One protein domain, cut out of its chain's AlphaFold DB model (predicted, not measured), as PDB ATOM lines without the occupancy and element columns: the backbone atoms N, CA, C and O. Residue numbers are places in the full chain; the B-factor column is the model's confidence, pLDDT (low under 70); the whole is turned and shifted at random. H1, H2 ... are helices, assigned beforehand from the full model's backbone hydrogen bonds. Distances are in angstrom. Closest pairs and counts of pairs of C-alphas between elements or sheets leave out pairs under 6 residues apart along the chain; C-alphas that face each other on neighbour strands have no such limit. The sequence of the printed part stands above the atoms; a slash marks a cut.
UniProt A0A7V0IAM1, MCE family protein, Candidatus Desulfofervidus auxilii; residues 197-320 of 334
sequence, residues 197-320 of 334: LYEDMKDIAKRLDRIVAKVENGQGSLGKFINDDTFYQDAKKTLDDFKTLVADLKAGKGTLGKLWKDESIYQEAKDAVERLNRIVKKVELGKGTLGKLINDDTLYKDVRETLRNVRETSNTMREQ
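What this domain is: This is residues 197 to 320 of the 334 residues of the protein "MCE family protein" of Candidatus Desulfofervidus auxilii (UniProt A0A7V0IAM1). What shape do the atoms make? They make a long, thin rod that bows near its middle: the chain runs out through H1, H2 and H3, turns at H4 at one tip, and folds back through H5, H6 and H7. The long helices lie side by side in two pairs, H7 with H1 in one half and H5 with H3 in the other, with the short H2 and H6 at the joint between the halves. What is it built of, and how large is it? The 124 printed residues hold seven named helices, H1 to H7 in chain order, and no named strand, and the class is all helix. The whole is extended, with a radius of gyration of the C-alphas of 23.4 A and spans of 78 by 24 by 23 A.

Where its parts are: Where is the longest helix? H7, residues 297 to 319, measures 33.5 A, and its last C-alpha, 319, is at (-16.922, -18.829, -48.783). Where are the other long helices? H1, residues 197 to 216, begins with C-alpha 197 at (-32.201, -16.685, -48.212) and measures 28.2 A. H3, residues 230 to 250, measures 29.8 A, and H5, residues 263 to 284, measures 31.8 A. Which helices are short? They are H2, residues 220 to 227, H4, residues 254 to 259 with C-alpha 254 at (-62.851, 37.033, -26.593), and H6, residues 288 to 295.

How they stand to each other: What does H7 touch? H7 touches H1 at a shallow tilt of 22 degrees, opposite ways, through residues 307 to 314 of H7 and 198 to 205 of H1 alone; the closest C-alphas, of Tyr 198 and Ser 314, are 7.0 A apart. What is at the joint? H2 and H6 are close but not clearly touching, with the C-alphas of Ile 226 and Ile 294 closest at 6.2 A. How does the other half sit? H3 and H5 touch at a shallow tilt of 16 degrees, opposite ways, with the C-alphas of Leu 239 and Val 273 closest at 7.2 A. H4 touches H3 only at the corner, where the closest C-alphas, of Leu 249 and Gly 257, are 4.4 A apart. Do the backbones hold helical pairs? In H1, H2, H3, H5, H6 and H7 every O i to N i+4 pair is within hydrogen-bond range; in H4 it is 0 of 2, beside 1 of 3 O i to N i+3 pairs.

The domain as a whole: How far does it reach? The two C-alphas farthest apart, of Lys 258 and Gln 320, are 79.4 A apart. Are there cuts or long links? The printed part has no cut, and the six links are tight. Where is confidence low? The mean pLDDT of the printed part is 71.9, and 50 residues are under 70, among them residues 221 to 233, 289 to 301 and 313 to 320.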
ATOM      1  N   LEU A 197     -32.335 -17.592 -49.357       72.75
ATOM      2  CA  LEU A 197     -32.201 -16.685 -48.212       72.75
ATOM      3  C   LEU A 197     -31.062 -15.679 -48.376       72.75
ATOM      4  O   LEU A 197     -31.190 -14.519 -47.988       72.75
ATOM      5  N   TYR A 198     -29.948 -16.103 -48.970       67.38
ATOM      6  CA  TYR A 198     -28.825 -15.214 -49.252       67.38
ATOM      7  C   TYR A 198     -29.219 -14.072 -50.204       67.38
ATOM      8  O   TYR A 198     -28.891 -12.908 -49.955       67.38
ATOM      9  N   GLU A 199     -29.938 -14.388 -51.282       74.56
ATOM     10  CA  GLU A 199     -30.388 -13.383 -52.247       74.56
ATOM     11  C   GLU A 199     -31.472 -12.482 -51.641       74.56
ATOM     12  O   GLU A 199     -31.399 -11.262 -51.801       74.56
ATOM     13  N   ASP A 200     -32.378 -13.035 -50.831       76.88
ATOM     14  CA  ASP A 200     -33.376 -12.258 -50.091       76.88
ATOM     15  C   ASP A 200     -32.728 -11.287 -49.092       76.88
ATOM     16  O   ASP A 200     -33.074 -10.102 -49.048       76.88
ATOM     17  N   MET A 201     -31.736 -11.738 -48.318       71.19
ATOM     18  CA  MET A 201     -30.997 -10.889 -47.375       71.19
ATOM     19  C   MET A 201     -30.234  -9.772 -48.089       71.19
ATOM     20  O   MET A 201     -30.226  -8.623 -47.639       71.19
ATOM     21  N   LYS A 202     -29.619 -10.084 -49.229       74.25
ATOM     22  CA  LYS A 202     -28.921  -9.112 -50.076       74.25
ATOM     23  C   LYS A 202     -29.883  -8.084 -50.667       74.25
ATOM     24  O   LYS A 202     -29.550  -6.899 -50.729       74.25
ATOM     25  N   ASP A 203     -31.080  -8.493 -51.063       81.44
ATOM     26  CA  ASP A 203     -32.104  -7.583 -51.568       81.44
ATOM     27  C   ASP A 203     -32.723  -6.716 -50.470       81.44
ATOM     28  O   ASP A 203     -32.982  -5.529 -50.700       81.44
ATOM     29  N   ILE A 204     -32.889  -7.253 -49.261       74.06
ATOM     30  CA  ILE A 204     -33.263  -6.473 -48.076       74.06
ATOM     31  C   ILE A 204     -32.184  -5.431 -47.770       74.06
ATOM     32  O   ILE A 204     -32.519  -4.257 -47.613       74.06
ATOM     33  N   ALA A 205     -30.904  -5.810 -47.773       70.81
ATOM     34  CA  ALA A 205     -29.801  -4.875 -47.561       70.81
ATOM     35  C   ALA A 205     -29.813  -3.741 -48.601       70.81
ATOM     36  O   ALA A 205     -29.794  -2.570 -48.233       70.81
ATOM     37  N   LYS A 206     -29.994  -4.052 -49.894       79.12
ATOM     38  CA  LYS A 206     -30.151  -3.025 -50.945       79.12
ATOM     39  C   LYS A 206     -31.378  -2.128 -50.731       79.12
ATOM     40  O   LYS A 206     -31.374  -0.957 -51.112       79.12
ATOM     41  N   ARG A 207     -32.487  -2.666 -50.210       81.94
ATOM     42  CA  ARG A 207     -33.689  -1.873 -49.887       81.94
ATOM     43  C   ARG A 207     -33.419  -0.934 -48.714       81.94
ATOM     44  O   ARG A 207     -33.819   0.223 -48.798       81.94
ATOM     45  N   LEU A 208     -32.717  -1.403 -47.686       75.12
ATOM     46  CA  LEU A 208     -32.311  -0.591 -46.541       75.12
ATOM     47  C   LEU A 208     -31.325   0.505 -46.953       75.12
ATOM     48  O   LEU A 208     -31.577   1.657 -46.620       75.12
ATOM     49  N   ASP A 209     -30.319   0.201 -47.777       78.56
ATOM     50  CA  ASP A 209     -29.396   1.200 -48.340       78.56
ATOM     51  C   ASP A 209     -30.164   2.329 -49.057       78.56
ATOM     52  O   ASP A 209     -29.883   3.513 -48.871       78.56
ATOM     53  N   ARG A 210     -31.207   1.985 -49.832       82.00
ATOM     54  CA  ARG A 210     -32.071   2.979 -50.495       82.00
ATOM     55  C   ARG A 210     -32.913   3.796 -49.519       82.00
ATOM     56  O   ARG A 210     -33.153   4.971 -49.781       82.00
ATOM     57  N   ILE A 211     -33.414   3.193 -48.443       79.06
ATOM     58  CA  ILE A 211     -34.183   3.908 -47.412       79.06
ATOM     59  C   ILE A 211     -33.266   4.880 -46.673       79.06
ATOM     60  O   ILE A 211     -33.625   6.043 -46.527       79.06
ATOM     61  N   VAL A 212     -32.073   4.431 -46.289       78.69
ATOM     62  CA  VAL A 212     -31.043   5.255 -45.651       78.69
ATOM     63  C   VAL A 212     -30.677   6.436 -46.549       78.69
ATOM     64  O   VAL A 212     -30.742   7.572 -46.096       78.69
ATOM     65  N   ALA A 213     -30.430   6.203 -47.839       79.69
ATOM     66  CA  ALA A 213     -30.146   7.276 -48.790       79.69
ATOM     67  C   ALA A 213     -31.326   8.252 -48.968       79.69
ATOM     68  O   ALA A 213     -31.125   9.454 -49.134       79.69
ATOM     69  N   LYS A 214     -32.576   7.768 -48.939       78.69
ATOM     70  CA  LYS A 214     -33.759   8.646 -48.972       78.69
ATOM     71  C   LYS A 214     -33.860   9.503 -47.714       78.69
ATOM     72  O   LYS A 214     -34.188  10.677 -47.828       78.69
ATOM     73  N   VAL A 215     -33.556   8.934 -46.550       73.75
ATOM     74  CA  VAL A 215     -33.527   9.662 -45.278       73.75
ATOM     75  C   VAL A 215     -32.426  10.723 -45.290       73.75
ATOM     76  O   VAL A 215     -32.731  11.876 -45.022       73.75
ATOM     77  N   GLU A 216     -31.202  10.381 -45.706       72.44
ATOM     78  CA  GLU A 216     -30.085  11.336 -45.836       72.44
ATOM     79  C   GLU A 216     -30.421  12.517 -46.747       72.44
ATOM     80  O   GLU A 216     -30.098  13.657 -46.434       72.44
ATOM     81  N   ASN A 217     -31.110  12.263 -47.859       77.88
ATOM     82  CA  ASN A 217     -31.495  13.301 -48.813       77.88
ATOM     83  C   ASN A 217     -32.790  14.042 -48.423       77.88
ATOM     84  O   ASN A 217     -33.373  14.734 -49.259       77.88
ATOM     85  N   GLY A 218     -33.289  13.874 -47.191       70.62
ATOM     86  CA  GLY A 218     -34.485  14.567 -46.697       70.62
ATOM     87  C   GLY A 218     -35.792  14.132 -47.373       70.62
ATOM     88  O   GLY A 218     -36.793  14.848 -47.341       70.62
ATOM     89  N   GLN A 219     -35.808  12.970 -48.026       75.06
ATOM     90  CA  GLN A 219     -36.959  12.467 -48.773       75.06
ATOM     91  C   GLN A 219     -37.861  11.582 -47.896       75.06
ATOM     92  O   GLN A 219     -37.403  10.765 -47.098       75.06
ATOM     93  N   GLY A 220     -39.181  11.691 -48.091       75.31
ATOM     94  CA  GLY A 220     -40.183  10.973 -47.289       75.31
ATOM     95  C   GLY A 220     -40.451  11.624 -45.927       75.31
ATOM     96  O   GLY A 220     -39.794  12.586 -45.550       75.31
ATOM     97  N   SER A 221     -41.443  11.127 -45.184       68.81
ATOM     98  CA  SER A 221     -41.834  11.710 -43.889       68.81
ATOM     99  C   SER A 221     -40.723  11.623 -42.841       68.81
ATOM    100  O   SER A 221     -40.530  12.578 -42.103       68.81
ATOM    101  N   LEU A 222     -39.960  10.525 -42.812       66.25
ATOM    102  CA  LEU A 222     -38.814  10.357 -41.911       66.25
ATOM    103  C   LEU A 222     -37.599  11.192 -42.329       66.25
ATOM    104  O   LEU A 222     -36.975  11.790 -41.466       66.25
ATOM    105  N   GLY A 223     -37.282  11.279 -43.627       67.50
ATOM    106  CA  GLY A 223     -36.196  12.141 -44.107       67.50
ATOM    107  C   GLY A 223     -36.481  13.618 -43.846       67.50
ATOM    108  O   GLY A 223     -35.610  14.329 -43.360       67.50
ATOM    109  N   LYS A 224     -37.724  14.063 -44.073       67.88
ATOM    110  CA  LYS A 224     -38.169  15.410 -43.687       67.88
ATOM    111  C   LYS A 224     -38.149  15.606 -42.172       67.88
ATOM    112  O   LYS A 224     -37.731  16.643 -41.709       67.88
ATOM    113  N   PHE A 225     -38.562  14.618 -41.386       67.19
ATOM    114  CA  PHE A 225     -38.554  14.738 -39.928       67.19
ATOM    115  C   PHE A 225     -37.141  14.807 -39.322       67.19
ATOM    116  O   PHE A 225     -36.947  15.487 -38.323       67.19
ATOM    117  N   ILE A 226     -36.173  14.093 -39.902       64.25
ATOM    118  CA  ILE A 226     -34.796  14.012 -39.393       64.25
ATOM    119  C   ILE A 226     -33.948  15.212 -39.845       64.25
ATOM    120  O   ILE A 226     -33.124  15.682 -39.071       64.25
ATOM    121  N   ASN A 227     -34.152  15.724 -41.065       61.66
ATOM    122  CA  ASN A 227     -33.302  16.775 -41.643       61.66
ATOM    123  C   ASN A 227     -33.883  18.195 -41.581       61.66
ATOM    124  O   ASN A 227     -33.252  19.120 -42.088       61.66
ATOM    125  N   ASP A 228     -35.092  18.382 -41.053       63.19
ATOM    126  CA  ASP A 228     -35.781  19.670 -41.120       63.19
ATOM    127  C   ASP A 228     -35.849  20.331 -39.733       63.19
ATOM    128  O   ASP A 228     -36.592  19.904 -38.845       63.19
ATOM    129  N   ASP A 229     -35.087  21.416 -39.560       62.25
ATOM    130  CA  ASP A 229     -35.075  22.260 -38.353       62.25
ATOM    131  C   ASP A 229     -36.449  22.901 -38.058       62.25
ATOM    132  O   ASP A 229     -36.680  23.455 -36.975       62.25
ATOM    133  N   THR A 230     -37.384  22.848 -39.014       61.97
ATOM    134  CA  THR A 230     -38.696  23.499 -38.926       61.97
ATOM    135  C   THR A 230     -39.634  22.852 -37.918       61.97
ATOM    136  O   THR A 230     -40.409  23.572 -37.302       61.97
ATOM    137  N   PHE A 231     -39.541  21.546 -37.638       68.69
ATOM    138  CA  PHE A 231     -40.439  20.908 -36.663       68.69
ATOM    139  C   PHE A 231     -40.260  21.485 -35.252       68.69
ATOM    140  O   PHE A 231     -41.239  21.763 -34.553       68.69
ATOM    141  N   TYR A 232     -39.008  21.710 -34.837       63.22
ATOM    142  CA  TYR A 232     -38.713  22.371 -33.565       63.22
ATOM    143  C   TYR A 232     -39.257  23.804 -33.559       63.22
ATOM    144  O   TYR A 232     -39.852  24.242 -32.570       63.22
ATOM    145  N   GLN A 233     -39.095  24.519 -34.672       69.44
ATOM    146  CA  GLN A 233     -39.568  25.895 -34.817       69.44
ATOM    147  C   GLN A 233     -41.101  25.984 -34.805       69.44
ATOM    148  O   GLN A 233     -41.644  26.843 -34.115       69.44
ATOM    149  N   ASP A 234     -41.799  25.062 -35.463       74.88
ATOM    150  CA  ASP A 234     -43.258  24.998 -35.527       74.88
ATOM    151  C   ASP A 234     -43.868  24.570 -34.190       74.88
ATOM    152  O   ASP A 234     -44.862  25.148 -33.744       74.88
ATOM    153  N   ALA A 235     -43.245  23.615 -33.493       72.81
ATOM    154  CA  ALA A 235     -43.653  23.219 -32.148       72.81
ATOM    155  C   ALA A 235     -43.462  24.366 -31.145       72.81
ATOM    156  O   ALA A 235     -44.341  24.632 -30.322       72.81
ATOM    157  N   LYS A 236     -42.336  25.086 -31.234       74.44
ATOM    158  CA  LYS A 236     -42.054  26.266 -30.408       74.44
ATOM    159  C   LYS A 236     -43.025  27.408 -30.704       74.44
ATOM    160  O   LYS A 236     -43.581  27.978 -29.772       74.44
ATOM    161  N   LYS A 237     -43.291  27.684 -31.981       80.88
ATOM    162  CA  LYS A 237     -44.259  28.695 -32.416       80.88
ATOM    163  C   LYS A 237     -45.672  28.365 -31.942       80.88
ATOM    164  O   LYS A 237     -46.314  29.213 -31.341       80.88
ATOM    165  N   THR A 238     -46.111  27.116 -32.096       75.50
ATOM    166  CA  THR A 238     -47.411  26.648 -31.586       75.50
ATOM    167  C   THR A 238     -47.511  26.816 -30.067       75.50
ATOM    168  O   THR A 238     -48.550  27.220 -29.549       75.50
ATOM    169  N   LEU A 239     -46.427  26.543 -29.333       79.62
ATOM    170  CA  LEU A 239     -46.371  26.772 -27.887       79.62
ATOM    171  C   LEU A 239     -46.451  28.256 -27.524       79.62
ATOM    172  O   LEU A 239     -47.094  28.600 -26.533       79.62
ATOM    173  N   ASP A 240     -45.808  29.127 -28.292       84.44
ATOM    174  CA  ASP A 240     -45.840  30.570 -28.060       84.44
ATOM    175  C   ASP A 240     -47.208  31.178 -28.428       84.44
ATOM    176  O   ASP A 240     -47.743  31.990 -27.666       84.44
ATOM    177  N   ASP A 241     -47.845  30.699 -29.497       84.81
ATOM    178  CA  ASP A 241     -49.222  31.048 -29.868       84.81
ATOM    179  C   ASP A 241     -50.213  30.596 -28.782       84.81
ATOM    180  O   ASP A 241     -51.092  31.354 -28.365       84.81
ATOM    181  N   PHE A 242     -50.033  29.389 -28.234       81.31
ATOM    182  CA  PHE A 242     -50.876  28.879 -27.153       81.31
ATOM    183  C   PHE A 242     -50.665  29.635 -25.831       81.31
ATOM    184  O   PHE A 242     -51.637  29.949 -25.144       81.31
ATOM    185  N   LYS A 243     -49.423  29.999 -25.476       79.38
ATOM    186  CA  LYS A 243     -49.151  30.888 -24.325       79.38
ATOM    187  C   LYS A 243     -49.869  32.225 -24.475       79.38
ATOM    188  O   LYS A 243     -50.434  32.724 -23.502       79.38
ATOM    189  N   THR A 244     -49.844  32.790 -25.680       83.38
ATOM    190  CA  THR A 244     -50.513  34.056 -25.998       83.38
ATOM    191  C   THR A 244     -52.025  33.922 -25.834       83.38
ATOM    192  O   THR A 244     -52.639  34.741 -25.154       83.38
ATOM    193  N   LEU A 245     -52.613  32.831 -26.334       80.44
ATOM    194  CA  LEU A 245     -54.032  32.526 -26.152       80.44
ATOM    195  C   LEU A 245     -54.415  32.407 -24.667       80.44
ATOM    196  O   LEU A 245     -55.401  32.999 -24.237       80.44
ATOM    197  N   VAL A 246     -53.627  31.686 -23.862       80.00
ATOM    198  CA  VAL A 246     -53.856  31.552 -22.410       80.00
ATOM    199  C   VAL A 246     -53.758  32.910 -21.703       80.00
ATOM    200  O   VAL A 246     -54.557  33.208 -20.811       80.00
ATOM    201  N   ALA A 247     -52.820  33.765 -22.115       78.81
ATOM    202  CA  ALA A 247     -52.678  35.115 -21.579       78.81
ATOM    203  C   ALA A 247     -53.869  36.019 -21.946       78.81
ATOM    204  O   ALA A 247     -54.383  36.737 -21.084       78.81
ATOM    205  N   ASP A 248     -54.352  35.954 -23.188       78.62
ATOM    206  CA  ASP A 248     -55.523  36.710 -23.638       78.62
ATOM    207  C   ASP A 248     -56.820  36.225 -22.966       78.62
ATOM    208  O   ASP A 248     -57.668  37.046 -22.604       78.62
ATOM    209  N   LEU A 249     -56.944  34.919 -22.704       72.31
ATOM    210  CA  LEU A 249     -58.041  34.347 -21.919       72.31
ATOM    211  C   LEU A 249     -58.026  34.839 -20.464       72.31
ATOM    212  O   LEU A 249     -59.080  35.190 -19.939       72.31
ATOM    213  N   LYS A 250     -56.850  34.930 -19.821       72.06
ATOM    214  CA  LYS A 250     -56.697  35.522 -18.476       72.06
ATOM    215  C   LYS A 250     -57.075  37.007 -18.455       72.06
ATOM    216  O   LYS A 250     -57.643  37.491 -17.479       72.06
ATOM    217  N   ALA A 251     -56.776  37.732 -19.529       78.88
ATOM    218  CA  ALA A 251     -57.159  39.132 -19.690       78.88
ATOM    219  C   ALA A 251     -58.658  39.324 -20.009       78.88
ATOM    220  O   ALA A 251     -59.097  40.458 -20.209       78.88
ATOM    221  N   GLY A 252     -59.448  38.242 -20.077       71.81
ATOM    222  CA  GLY A 252     -60.884  38.283 -20.355       71.81
ATOM    223  C   GLY A 252     -61.227  38.664 -21.799       71.81
ATOM    224  O   GLY A 252     -62.346  39.108 -22.074       71.81
ATOM    225  N   LYS A 253     -60.274  38.536 -22.731       73.00
ATOM    226  CA  LYS A 253     -60.493  38.849 -24.147       73.00
ATOM    227  C   LYS A 253     -61.199  37.684 -24.859       73.00
ATOM    228  O   LYS A 253     -60.956  36.514 -24.576       73.00
ATOM    229  N   GLY A 254     -62.072  38.011 -25.817       71.81
ATOM    230  CA  GLY A 254     -62.851  37.033 -26.593       71.81
ATOM    231  C   GLY A 254     -64.111  36.509 -25.884       71.81
ATOM    232  O   GLY A 254     -64.426  36.897 -24.761       71.81
ATOM    233  N   THR A 255     -64.881  35.651 -26.558       65.38
ATOM    234  CA  THR A 255     -66.130  35.069 -26.023       65.38
ATOM    235  C   THR A 255     -65.870  34.020 -24.941       65.38
ATOM    236  O   THR A 255     -66.594  33.979 -23.951       65.38
ATOM    237  N   LEU A 256     -64.802  33.229 -25.074       63.16
ATOM    238  CA  LEU A 256     -64.402  32.218 -24.089       63.16
ATOM    239  C   LEU A 256     -63.791  32.835 -22.822       63.16
ATOM    240  O   LEU A 256     -64.143  32.415 -21.726       63.16
ATOM    241  N   GLY A 257     -62.979  33.892 -22.941       64.38
ATOM    242  CA  GLY A 257     -62.410  34.605 -21.785       64.38
ATOM    243  C   GLY A 257     -63.452  35.326 -20.916       64.38
ATOM    244  O   GLY A 257     -63.180  35.657 -19.769       64.38
ATOM    245  N   LYS A 258     -64.666  35.548 -21.441       62.97
ATOM    246  CA  LYS A 258     -65.808  36.087 -20.679       62.97
ATOM    247  C   LYS A 258     -66.632  35.007 -19.966       62.97
ATOM    248  O   LYS A 258     -67.348  35.340 -19.026       62.97
ATOM    249  N   LEU A 259     -66.551  33.750 -20.418       60.50
ATOM    250  CA  LEU A 259     -67.323  32.606 -19.906       60.50
ATOM    251  C   LEU A 259     -66.513  31.722 -18.948       60.50
ATOM    252  O   LEU A 259     -67.077  31.112 -18.045       60.50
ATOM    253  N   TRP A 260     -65.200  31.656 -19.134       62.19
ATOM    254  CA  TRP A 260     -64.278  30.936 -18.267       62.19
ATOM    255  C   TRP A 260     -63.752  31.896 -17.198       62.19
ATOM    256  O   TRP A 260     -63.117  32.889 -17.522       62.19
ATOM    257  N   LYS A 261     -64.064  31.639 -15.926       60.97
ATOM    258  CA  LYS A 261     -63.513  32.356 -14.755       60.97
ATOM    259  C   LYS A 261     -62.985  31.396 -13.681       60.97
ATOM    260  O   LYS A 261     -62.672  31.827 -12.577       60.97
ATOM    261  N   ASP A 262     -62.924  30.102 -13.985       68.56
ATOM    262  CA  ASP A 262     -62.498  29.084 -13.029       68.56
ATOM    263  C   ASP A 262     -60.968  29.015 -12.964       68.56
ATOM    264  O   ASP A 262     -60.322  28.577 -13.916       68.56
ATOM    265  N   GLU A 263     -60.407  29.451 -11.835       67.69
ATOM    266  CA  GLU A 263     -58.965  29.521 -11.568       67.69
ATOM    267  C   GLU A 263     -58.261  28.162 -11.763       67.69
ATOM    268  O   GLU A 263     -57.098  28.127 -12.163       67.69
ATOM    269  N   SER A 264     -58.957  27.039 -11.546       72.19
ATOM    270  CA  SER A 264     -58.376  25.690 -11.646       72.19
ATOM    271  C   SER A 264     -57.970  25.319 -13.078       72.19
ATOM    272  O   SER A 264     -56.848  24.867 -13.312       72.19
ATOM    273  N   ILE A 265     -58.824  25.620 -14.056       69.44
ATOM    274  CA  ILE A 265     -58.602  25.310 -15.476       69.44
ATOM    275  C   ILE A 265     -57.422  26.119 -16.034       69.44
ATOM    276  O   ILE A 265     -56.650  25.629 -16.861       69.44
ATOM    277  N   TYR A 266     -57.232  27.351 -15.550       68.75
ATOM    278  CA  TYR A 266     -56.071  28.164 -15.919       68.75
ATOM    279  C   TYR A 266     -54.763  27.555 -15.425       68.75
ATOM    280  O   TYR A 266     -53.777  27.548 -16.167       68.75
ATOM    281  N   GLN A 267     -54.747  27.046 -14.191       78.06
ATOM    282  CA  GLN A 267     -53.559  26.396 -13.645       78.06
ATOM    283  C   GLN A 267     -53.257  25.095 -14.390       78.06
ATOM    284  O   GLN A 267     -52.110  24.869 -14.761       78.06
ATOM    285  N   GLU A 268     -54.273  24.298 -14.724       77.56
ATOM    286  CA  GLU A 268     -54.093  23.077 -15.516       77.56
ATOM    287  C   GLU A 268     -53.545  23.361 -16.924       77.56
ATOM    288  O   GLU A 268     -52.611  22.692 -17.377       77.56
ATOM    289  N   ALA A 269     -54.060  24.391 -17.606       78.00
ATOM    290  CA  ALA A 269     -53.569  24.802 -18.921       78.00
ATOM    291  C   ALA A 269     -52.121  25.316 -18.857       78.00
ATOM    292  O   ALA A 269     -51.292  24.965 -19.701       78.00
ATOM    293  N   LYS A 270     -51.791  26.117 -17.840       80.75
ATOM    294  CA  LYS A 270     -50.431  26.611 -17.613       80.75
ATOM    295  C   LYS A 270     -49.461  25.462 -17.322       80.75
ATOM    296  O   LYS A 270     -48.403  25.381 -17.946       80.75
ATOM    297  N   ASP A 271     -49.842  24.543 -16.443       83.75
ATOM    298  CA  ASP A 271     -49.043  23.369 -16.098       83.75
ATOM    299  C   ASP A 271     -48.815  22.458 -17.309       83.75
ATOM    300  O   ASP A 271     -47.719  21.913 -17.483       83.75
ATOM    301  N   ALA A 272     -49.820  22.304 -18.176       76.69
ATOM    302  CA  ALA A 272     -49.691  21.570 -19.430       76.69
ATOM    303  C   ALA A 272     -48.647  22.214 -20.356       76.69
ATOM    304  O   ALA A 272     -47.776  21.517 -20.883       76.69
ATOM    305  N   VAL A 273     -48.660  23.543 -20.490       81.00
ATOM    306  CA  VAL A 273     -47.665  24.289 -21.278       81.00
ATOM    307  C   VAL A 273     -46.266  24.142 -20.693       81.00
ATOM    308  O   VAL A 273     -45.307  23.909 -21.428       81.00
ATOM    309  N   GLU A 274     -46.121  24.229 -19.373       85.25
ATOM    310  CA  GLU A 274     -44.827  24.038 -18.719       85.25
ATOM    311  C   GLU A 274     -44.297  22.608 -18.898       85.25
ATOM    312  O   GLU A 274     -43.101  22.413 -19.141       85.25
ATOM    313  N   ARG A 275     -45.173  21.596 -18.827       83.12
ATOM    314  CA  ARG A 275     -44.829  20.193 -19.115       83.12
ATOM    315  C   ARG A 275     -44.367  20.019 -20.558       83.12
ATOM    316  O   ARG A 275     -43.325  19.400 -20.775       83.12
ATOM    317  N   LEU A 276     -45.085  20.593 -21.521       78.56
ATOM    318  CA  LEU A 276     -44.715  20.549 -22.937       78.56
ATOM    319  C   LEU A 276     -43.386  21.261 -23.197       78.56
ATOM    320  O   LEU A 276     -42.514  20.699 -23.856       78.56
ATOM    321  N   ASN A 277     -43.166  22.430 -22.595       80.94
ATOM    322  CA  ASN A 277     -41.904  23.161 -22.699       80.94
ATOM    323  C   ASN A 277     -40.717  22.332 -22.170       80.94
ATOM    324  O   ASN A 277     -39.641  22.309 -22.767       80.94
ATOM    325  N   ARG A 278     -40.913  21.574 -21.078       83.69
ATOM    326  CA  ARG A 278     -39.894  20.633 -20.578       83.69
ATOM    327  C   ARG A 278     -39.618  19.484 -21.547       83.69
ATOM    328  O   ARG A 278     -38.472  19.048 -21.620       83.69
ATOM    329  N   ILE A 279     -40.628  18.976 -22.255       78.75
ATOM    330  CA  ILE A 279     -40.459  17.910 -23.256       78.75
ATOM    331  C   ILE A 279     -39.677  18.441 -24.458       78.75
ATOM    332  O   ILE A 279     -38.666  17.841 -24.813       78.75
ATOM    333  N   VAL A 280     -40.070  19.593 -25.008       81.94
ATOM    334  CA  VAL A 280     -39.368  20.243 -26.129       81.94
ATOM    335  C   VAL A 280     -37.906  20.509 -25.774       81.94
ATOM    336  O   VAL A 280     -37.012  20.133 -26.524       81.94
ATOM    337  N   LYS A 281     -37.638  21.025 -24.568       81.38
ATOM    338  CA  LYS A 281     -36.269  21.249 -24.085       81.38
ATOM    339  C   LYS A 281     -35.476  19.953 -23.876       81.38
ATOM    340  O   LYS A 281     -34.265  19.932 -24.068       81.38
ATOM    341  N   LYS A 282     -36.119  18.858 -23.450       77.94
ATOM    342  CA  LYS A 282     -35.457  17.545 -23.349       77.94
ATOM    343  C   LYS A 282     -35.092  17.003 -24.729       77.94
ATOM    344  O   LYS A 282     -34.003  16.462 -24.863       77.94
ATOM    345  N   VAL A 283     -35.966  17.182 -25.718       77.06
ATOM    346  CA  VAL A 283     -35.703  16.808 -27.112       77.06
ATOM    347  C   VAL A 283     -34.551  17.636 -27.690       77.06
ATOM    348  O   VAL A 283     -33.622  17.044 -28.219       77.06
ATOM    349  N   GLU A 284     -34.544  18.958 -27.491       75.31
ATOM    350  CA  GLU A 284     -33.453  19.868 -27.895       75.31
ATOM    351  C   GLU A 284     -32.099  19.476 -27.292       75.31
ATOM    352  O   GLU A 284     -31.078  19.472 -27.967       75.31
ATOM    353  N   LEU A 285     -32.084  19.093 -26.015       76.88
ATOM    354  CA  LEU A 285     -30.865  18.677 -25.319       76.88
ATOM    355  C   LEU A 285     -30.450  17.223 -25.618       76.88
ATOM    356  O   LEU A 285     -29.597  16.687 -24.910       76.88
ATOM    357  N   GLY A 286     -31.093  16.545 -26.576       70.75
ATOM    358  CA  GLY A 286     -30.805  15.148 -26.912       70.75
ATOM    359  C   GLY A 286     -31.160  14.139 -25.808       70.75
ATOM    360  O   GLY A 286     -30.680  13.007 -25.800       70.75
ATOM    361  N   LYS A 287     -31.985  14.522 -24.826       73.50
ATOM    362  CA  LYS A 287     -32.321  13.694 -23.657       73.50
ATOM    363  C   LYS A 287     -33.582  12.860 -23.900       73.50
ATOM    364  O   LYS A 287     -34.619  13.369 -24.315       73.50
ATOM    365  N   GLY A 288     -33.527  11.582 -23.518       71.75
ATOM    366  CA  GLY A 288     -34.617  10.616 -23.724       71.75
ATOM    367  C   GLY A 288     -34.556   9.940 -25.099       71.75
ATOM    368  O   GLY A 288     -33.702  10.267 -25.912       71.75
ATOM    369  N   THR A 289     -35.439   8.975 -25.355       65.75
ATOM    370  CA  THR A 289     -35.415   8.163 -26.589       65.75
ATOM    371  C   THR A 289     -35.634   8.995 -27.852       65.75
ATOM    372  O   THR A 289     -34.901   8.819 -28.816       65.75
ATOM    373  N   LEU A 290     -36.575   9.947 -27.831       68.50
ATOM    374  CA  LEU A 290     -36.824  10.869 -28.948       68.50
ATOM    375  C   LEU A 290     -35.703  11.900 -29.127       68.50
ATOM    376  O   LEU A 290     -35.302  12.168 -30.252       68.50
ATOM    377  N   GLY A 291     -35.171  12.449 -28.030       68.94
ATOM    378  CA  GLY A 291     -34.048  13.389 -28.088       68.94
ATOM    379  C   GLY A 291     -32.790  12.746 -28.672       68.94
ATOM    380  O   GLY A 291     -32.140  13.357 -29.512       68.94
ATOM    381  N   LYS A 292     -32.491  11.498 -28.287       69.94
ATOM    382  CA  LYS A 292     -31.413  10.708 -28.896       69.94
ATOM    383  C   LYS A 292     -31.707  10.397 -30.361       69.94
ATOM    384  O   LYS A 292     -30.867  10.643 -31.201       69.94
ATOM    385  N   LEU A 293     -32.910   9.934 -30.700       66.69
ATOM    386  CA  LEU A 293     -33.243   9.597 -32.089       66.69
ATOM    387  C   LEU A 293     -33.075  10.776 -33.065       66.69
ATOM    388  O   LEU A 293     -32.722  10.554 -34.216       66.69
ATOM    389  N   ILE A 294     -33.348  12.001 -32.611       68.31
ATOM    390  CA  ILE A 294     -33.274  13.212 -33.440       68.31
ATOM    391  C   ILE A 294     -31.849  13.787 -33.500       68.31
ATOM    392  O   ILE A 294     -31.461  14.294 -34.543       68.31
ATOM    393  N   ASN A 295     -31.071  13.718 -32.412       65.88
ATOM    394  CA  ASN A 295     -29.766  14.395 -32.322       65.88
ATOM    395  C   ASN A 295     -28.547  13.460 -32.398       65.88
ATOM    396  O   ASN A 295     -27.418  13.937 -32.307       65.88
ATOM    397  N   ASP A 296     -28.738  12.143 -32.454       66.88
ATOM    398  CA  ASP A 296     -27.646  11.183 -32.302       66.88
ATOM    399  C   ASP A 296     -27.143  10.640 -33.649       66.88
ATOM    400  O   ASP A 296     -27.719   9.721 -34.238       66.88
ATOM    401  N   ASP A 297     -26.003  11.172 -34.096       64.12
ATOM    402  CA  ASP A 297     -25.257  10.680 -35.258       64.12
ATOM    403  C   ASP A 297     -24.721   9.246 -35.072       64.12
ATOM    404  O   ASP A 297     -24.300   8.615 -36.049       64.12
ATOM    405  N   THR A 298     -24.668   8.706 -33.842       59.66
ATOM    406  CA  THR A 298     -24.137   7.353 -33.610       59.66
ATOM    407  C   THR A 298     -25.128   6.280 -34.007       59.66
ATOM    408  O   THR A 298     -24.706   5.303 -34.602       59.66
ATOM    409  N   LEU A 299     -26.435   6.474 -33.807       64.12
ATOM    410  CA  LEU A 299     -27.450   5.514 -34.268       64.12
ATOM    411  C   LEU A 299     -27.350   5.276 -35.777       64.12
ATOM    412  O   LEU A 299     -27.469   4.151 -36.258       64.12
ATOM    413  N   TYR A 300     -27.076   6.343 -36.522       58.62
ATOM    414  CA  TYR A 300     -26.832   6.276 -37.952       58.62
ATOM    415  C   TYR A 300     -25.584   5.436 -38.290       58.62
ATOM    416  O   TYR A 300     -25.614   4.587 -39.189       58.62
ATOM    417  N   LYS A 301     -24.494   5.634 -37.541       66.56
ATOM    418  CA  LYS A 301     -23.248   4.862 -37.675       66.56
ATOM    419  C   LYS A 301     -23.438   3.398 -37.282       66.56
ATOM    420  O   LYS A 301     -23.016   2.535 -38.042       66.56
ATOM    421  N   ASP A 302     -24.142   3.124 -36.191       71.12
ATOM    422  CA  ASP A 302     -24.419   1.784 -35.671       71.12
ATOM    423  C   ASP A 302     -25.271   0.977 -36.657       71.12
ATOM    424  O   ASP A 302     -25.021  -0.208 -36.888       71.12
ATOM    425  N   VAL A 303     -26.249   1.618 -37.308       71.06
ATOM    426  CA  VAL A 303     -27.047   0.995 -38.374       71.06
ATOM    427  C   VAL A 303     -26.179   0.696 -39.597       71.06
ATOM    428  O   VAL A 303     -26.244  -0.418 -40.120       71.06
ATOM    429  N   ARG A 304     -25.325   1.630 -40.043       70.19
ATOM    430  CA  ARG A 304     -24.386   1.367 -41.150       70.19
ATOM    431  C   ARG A 304     -23.395   0.252 -40.815       70.19
ATOM    432  O   ARG A 304     -23.127  -0.590 -41.667       70.19
ATOM    433  N   GLU A 305     -22.854   0.236 -39.603       75.19
ATOM    434  CA  GLU A 305     -21.901  -0.773 -39.143       75.19
ATOM    435  C   GLU A 305     -22.564  -2.147 -39.030       75.19
ATOM    436  O   GLU A 305     -22.026  -3.134 -39.527       75.19
ATOM    437  N   THR A 306     -23.789  -2.205 -38.504       68.12
ATOM    438  CA  THR A 306     -24.605  -3.426 -38.489       68.12
ATOM    439  C   THR A 306     -24.843  -3.943 -39.906       68.12
ATOM    440  O   THR A 306     -24.642  -5.126 -40.171       68.12
ATOM    441  N   LEU A 307     -25.206  -3.068 -40.850       69.00
ATOM    442  CA  LEU A 307     -25.393  -3.445 -42.255       69.00
ATOM    443  C   LEU A 307     -24.088  -3.923 -42.905       69.00
ATOM    444  O   LEU A 307     -24.102  -4.888 -43.672       69.00
ATOM    445  N   ARG A 308     -22.957  -3.296 -42.569       78.44
ATOM    446  CA  ARG A 308     -21.624  -3.718 -43.014       78.44
ATOM    447  C   ARG A 308     -21.292  -5.117 -42.497       78.44
ATOM    448  O   ARG A 308     -20.915  -5.970 -43.292       78.44
ATOM    449  N   ASN A 309     -21.525  -5.376 -41.212       72.44
ATOM    450  CA  ASN A 309     -21.271  -6.666 -40.569       72.44
ATOM    451  C   ASN A 309     -22.196  -7.768 -41.100       72.44
ATOM    452  O   ASN A 309     -21.751  -8.891 -41.322       72.44
ATOM    453  N   VAL A 310     -23.469  -7.458 -41.371       69.62
ATOM    454  CA  VAL A 310     -24.407  -8.391 -42.019       69.62
ATOM    455  C   VAL A 310     -23.932  -8.735 -43.433       69.62
ATOM    456  O   VAL A 310     -23.952  -9.904 -43.817       69.62
ATOM    457  N   ARG A 311     -23.445  -7.749 -44.197       67.25
ATOM    458  CA  ARG A 311     -22.893  -7.959 -45.542       67.25
ATOM    459  C   ARG A 311     -21.601  -8.778 -45.519       67.25
ATOM    460  O   ARG A 311     -21.449  -9.678 -46.337       67.25
ATOM    461  N   GLU A 312     -20.692  -8.492 -44.589       72.62
ATOM    462  CA  GLU A 312     -19.455  -9.257 -44.390       72.62
ATOM    463  C   GLU A 312     -19.760 -10.703 -43.975       72.62
ATOM    464  O   GLU A 312     -19.275 -11.629 -44.619       72.62
ATOM    465  N   THR A 313     -20.646 -10.907 -42.995       63.72
ATOM    466  CA  THR A 313     -21.088 -12.244 -42.558       63.72
ATOM    467  C   THR A 313     -21.700 -13.028 -43.718       63.72
ATOM    468  O   THR A 313     -21.332 -14.175 -43.966       63.72
ATOM    469  N   SER A 314     -22.577 -12.389 -44.491       63.56
ATOM    470  CA  SER A 314     -23.197 -12.973 -45.681       63.56
ATOM    471  C   SER A 314     -22.153 -13.385 -46.732       63.56
ATOM    472  O   SER A 314     -22.210 -14.497 -47.257       63.56
ATOM    473  N   ASN A 315     -21.137 -12.550 -46.976       60.22
ATOM    474  CA  ASN A 315     -20.031 -12.887 -47.874       60.22
ATOM    475  C   ASN A 315     -19.188 -14.067 -47.351       60.22
ATOM    476  O   ASN A 315     -18.842 -14.948 -48.134       60.22
ATOM    477  N   THR A 316     -18.901 -14.126 -46.043       61.84
ATOM    478  CA  THR A 316     -18.125 -15.228 -45.435       61.84
ATOM    479  C   THR A 316     -18.876 -16.561 -45.415       61.84
ATOM    480  O   THR A 316     -18.266 -17.609 -45.606       61.84
ATOM    481  N   MET A 317     -20.207 -16.546 -45.271       53.69
ATOM    482  CA  MET A 317     -21.030 -17.758 -45.371       53.69
ATOM    483  C   MET A 317     -21.036 -18.345 -46.790       53.69
ATOM    484  O   MET A 317     -21.143 -19.556 -46.948       53.69
ATOM    485  N   ARG A 318     -20.849 -17.516 -47.828       55.09
ATOM    486  CA  ARG A 318     -20.665 -17.985 -49.211       55.09
ATOM    487  C   ARG A 318     -19.312 -18.674 -49.423       55.09
ATOM    488  O   ARG A 318     -19.212 -19.570 -50.256       55.09
ATOM    489  N   GLU A 319     -18.276 -18.255 -48.696       52.97
ATOM    490  CA  GLU A 319     -16.922 -18.829 -48.783       52.97
ATOM    491  C   GLU A 319     -16.762 -20.130 -47.982       52.97
ATOM    492  O   GLU A 319     -15.839 -20.899 -48.242       52.97
ATOM    493  N   GLN A 320     -17.687 -20.426 -47.064       42.56
ATOM    494  CA  GLN A 320     -17.732 -21.681 -46.314       42.56
ATOM    495  C   GLN A 320     -18.981 -22.496 -46.670       42.56
ATOM    496  O   GLN A 320     -19.898 -22.654 -45.867       42.56
TER     497      GLN A 320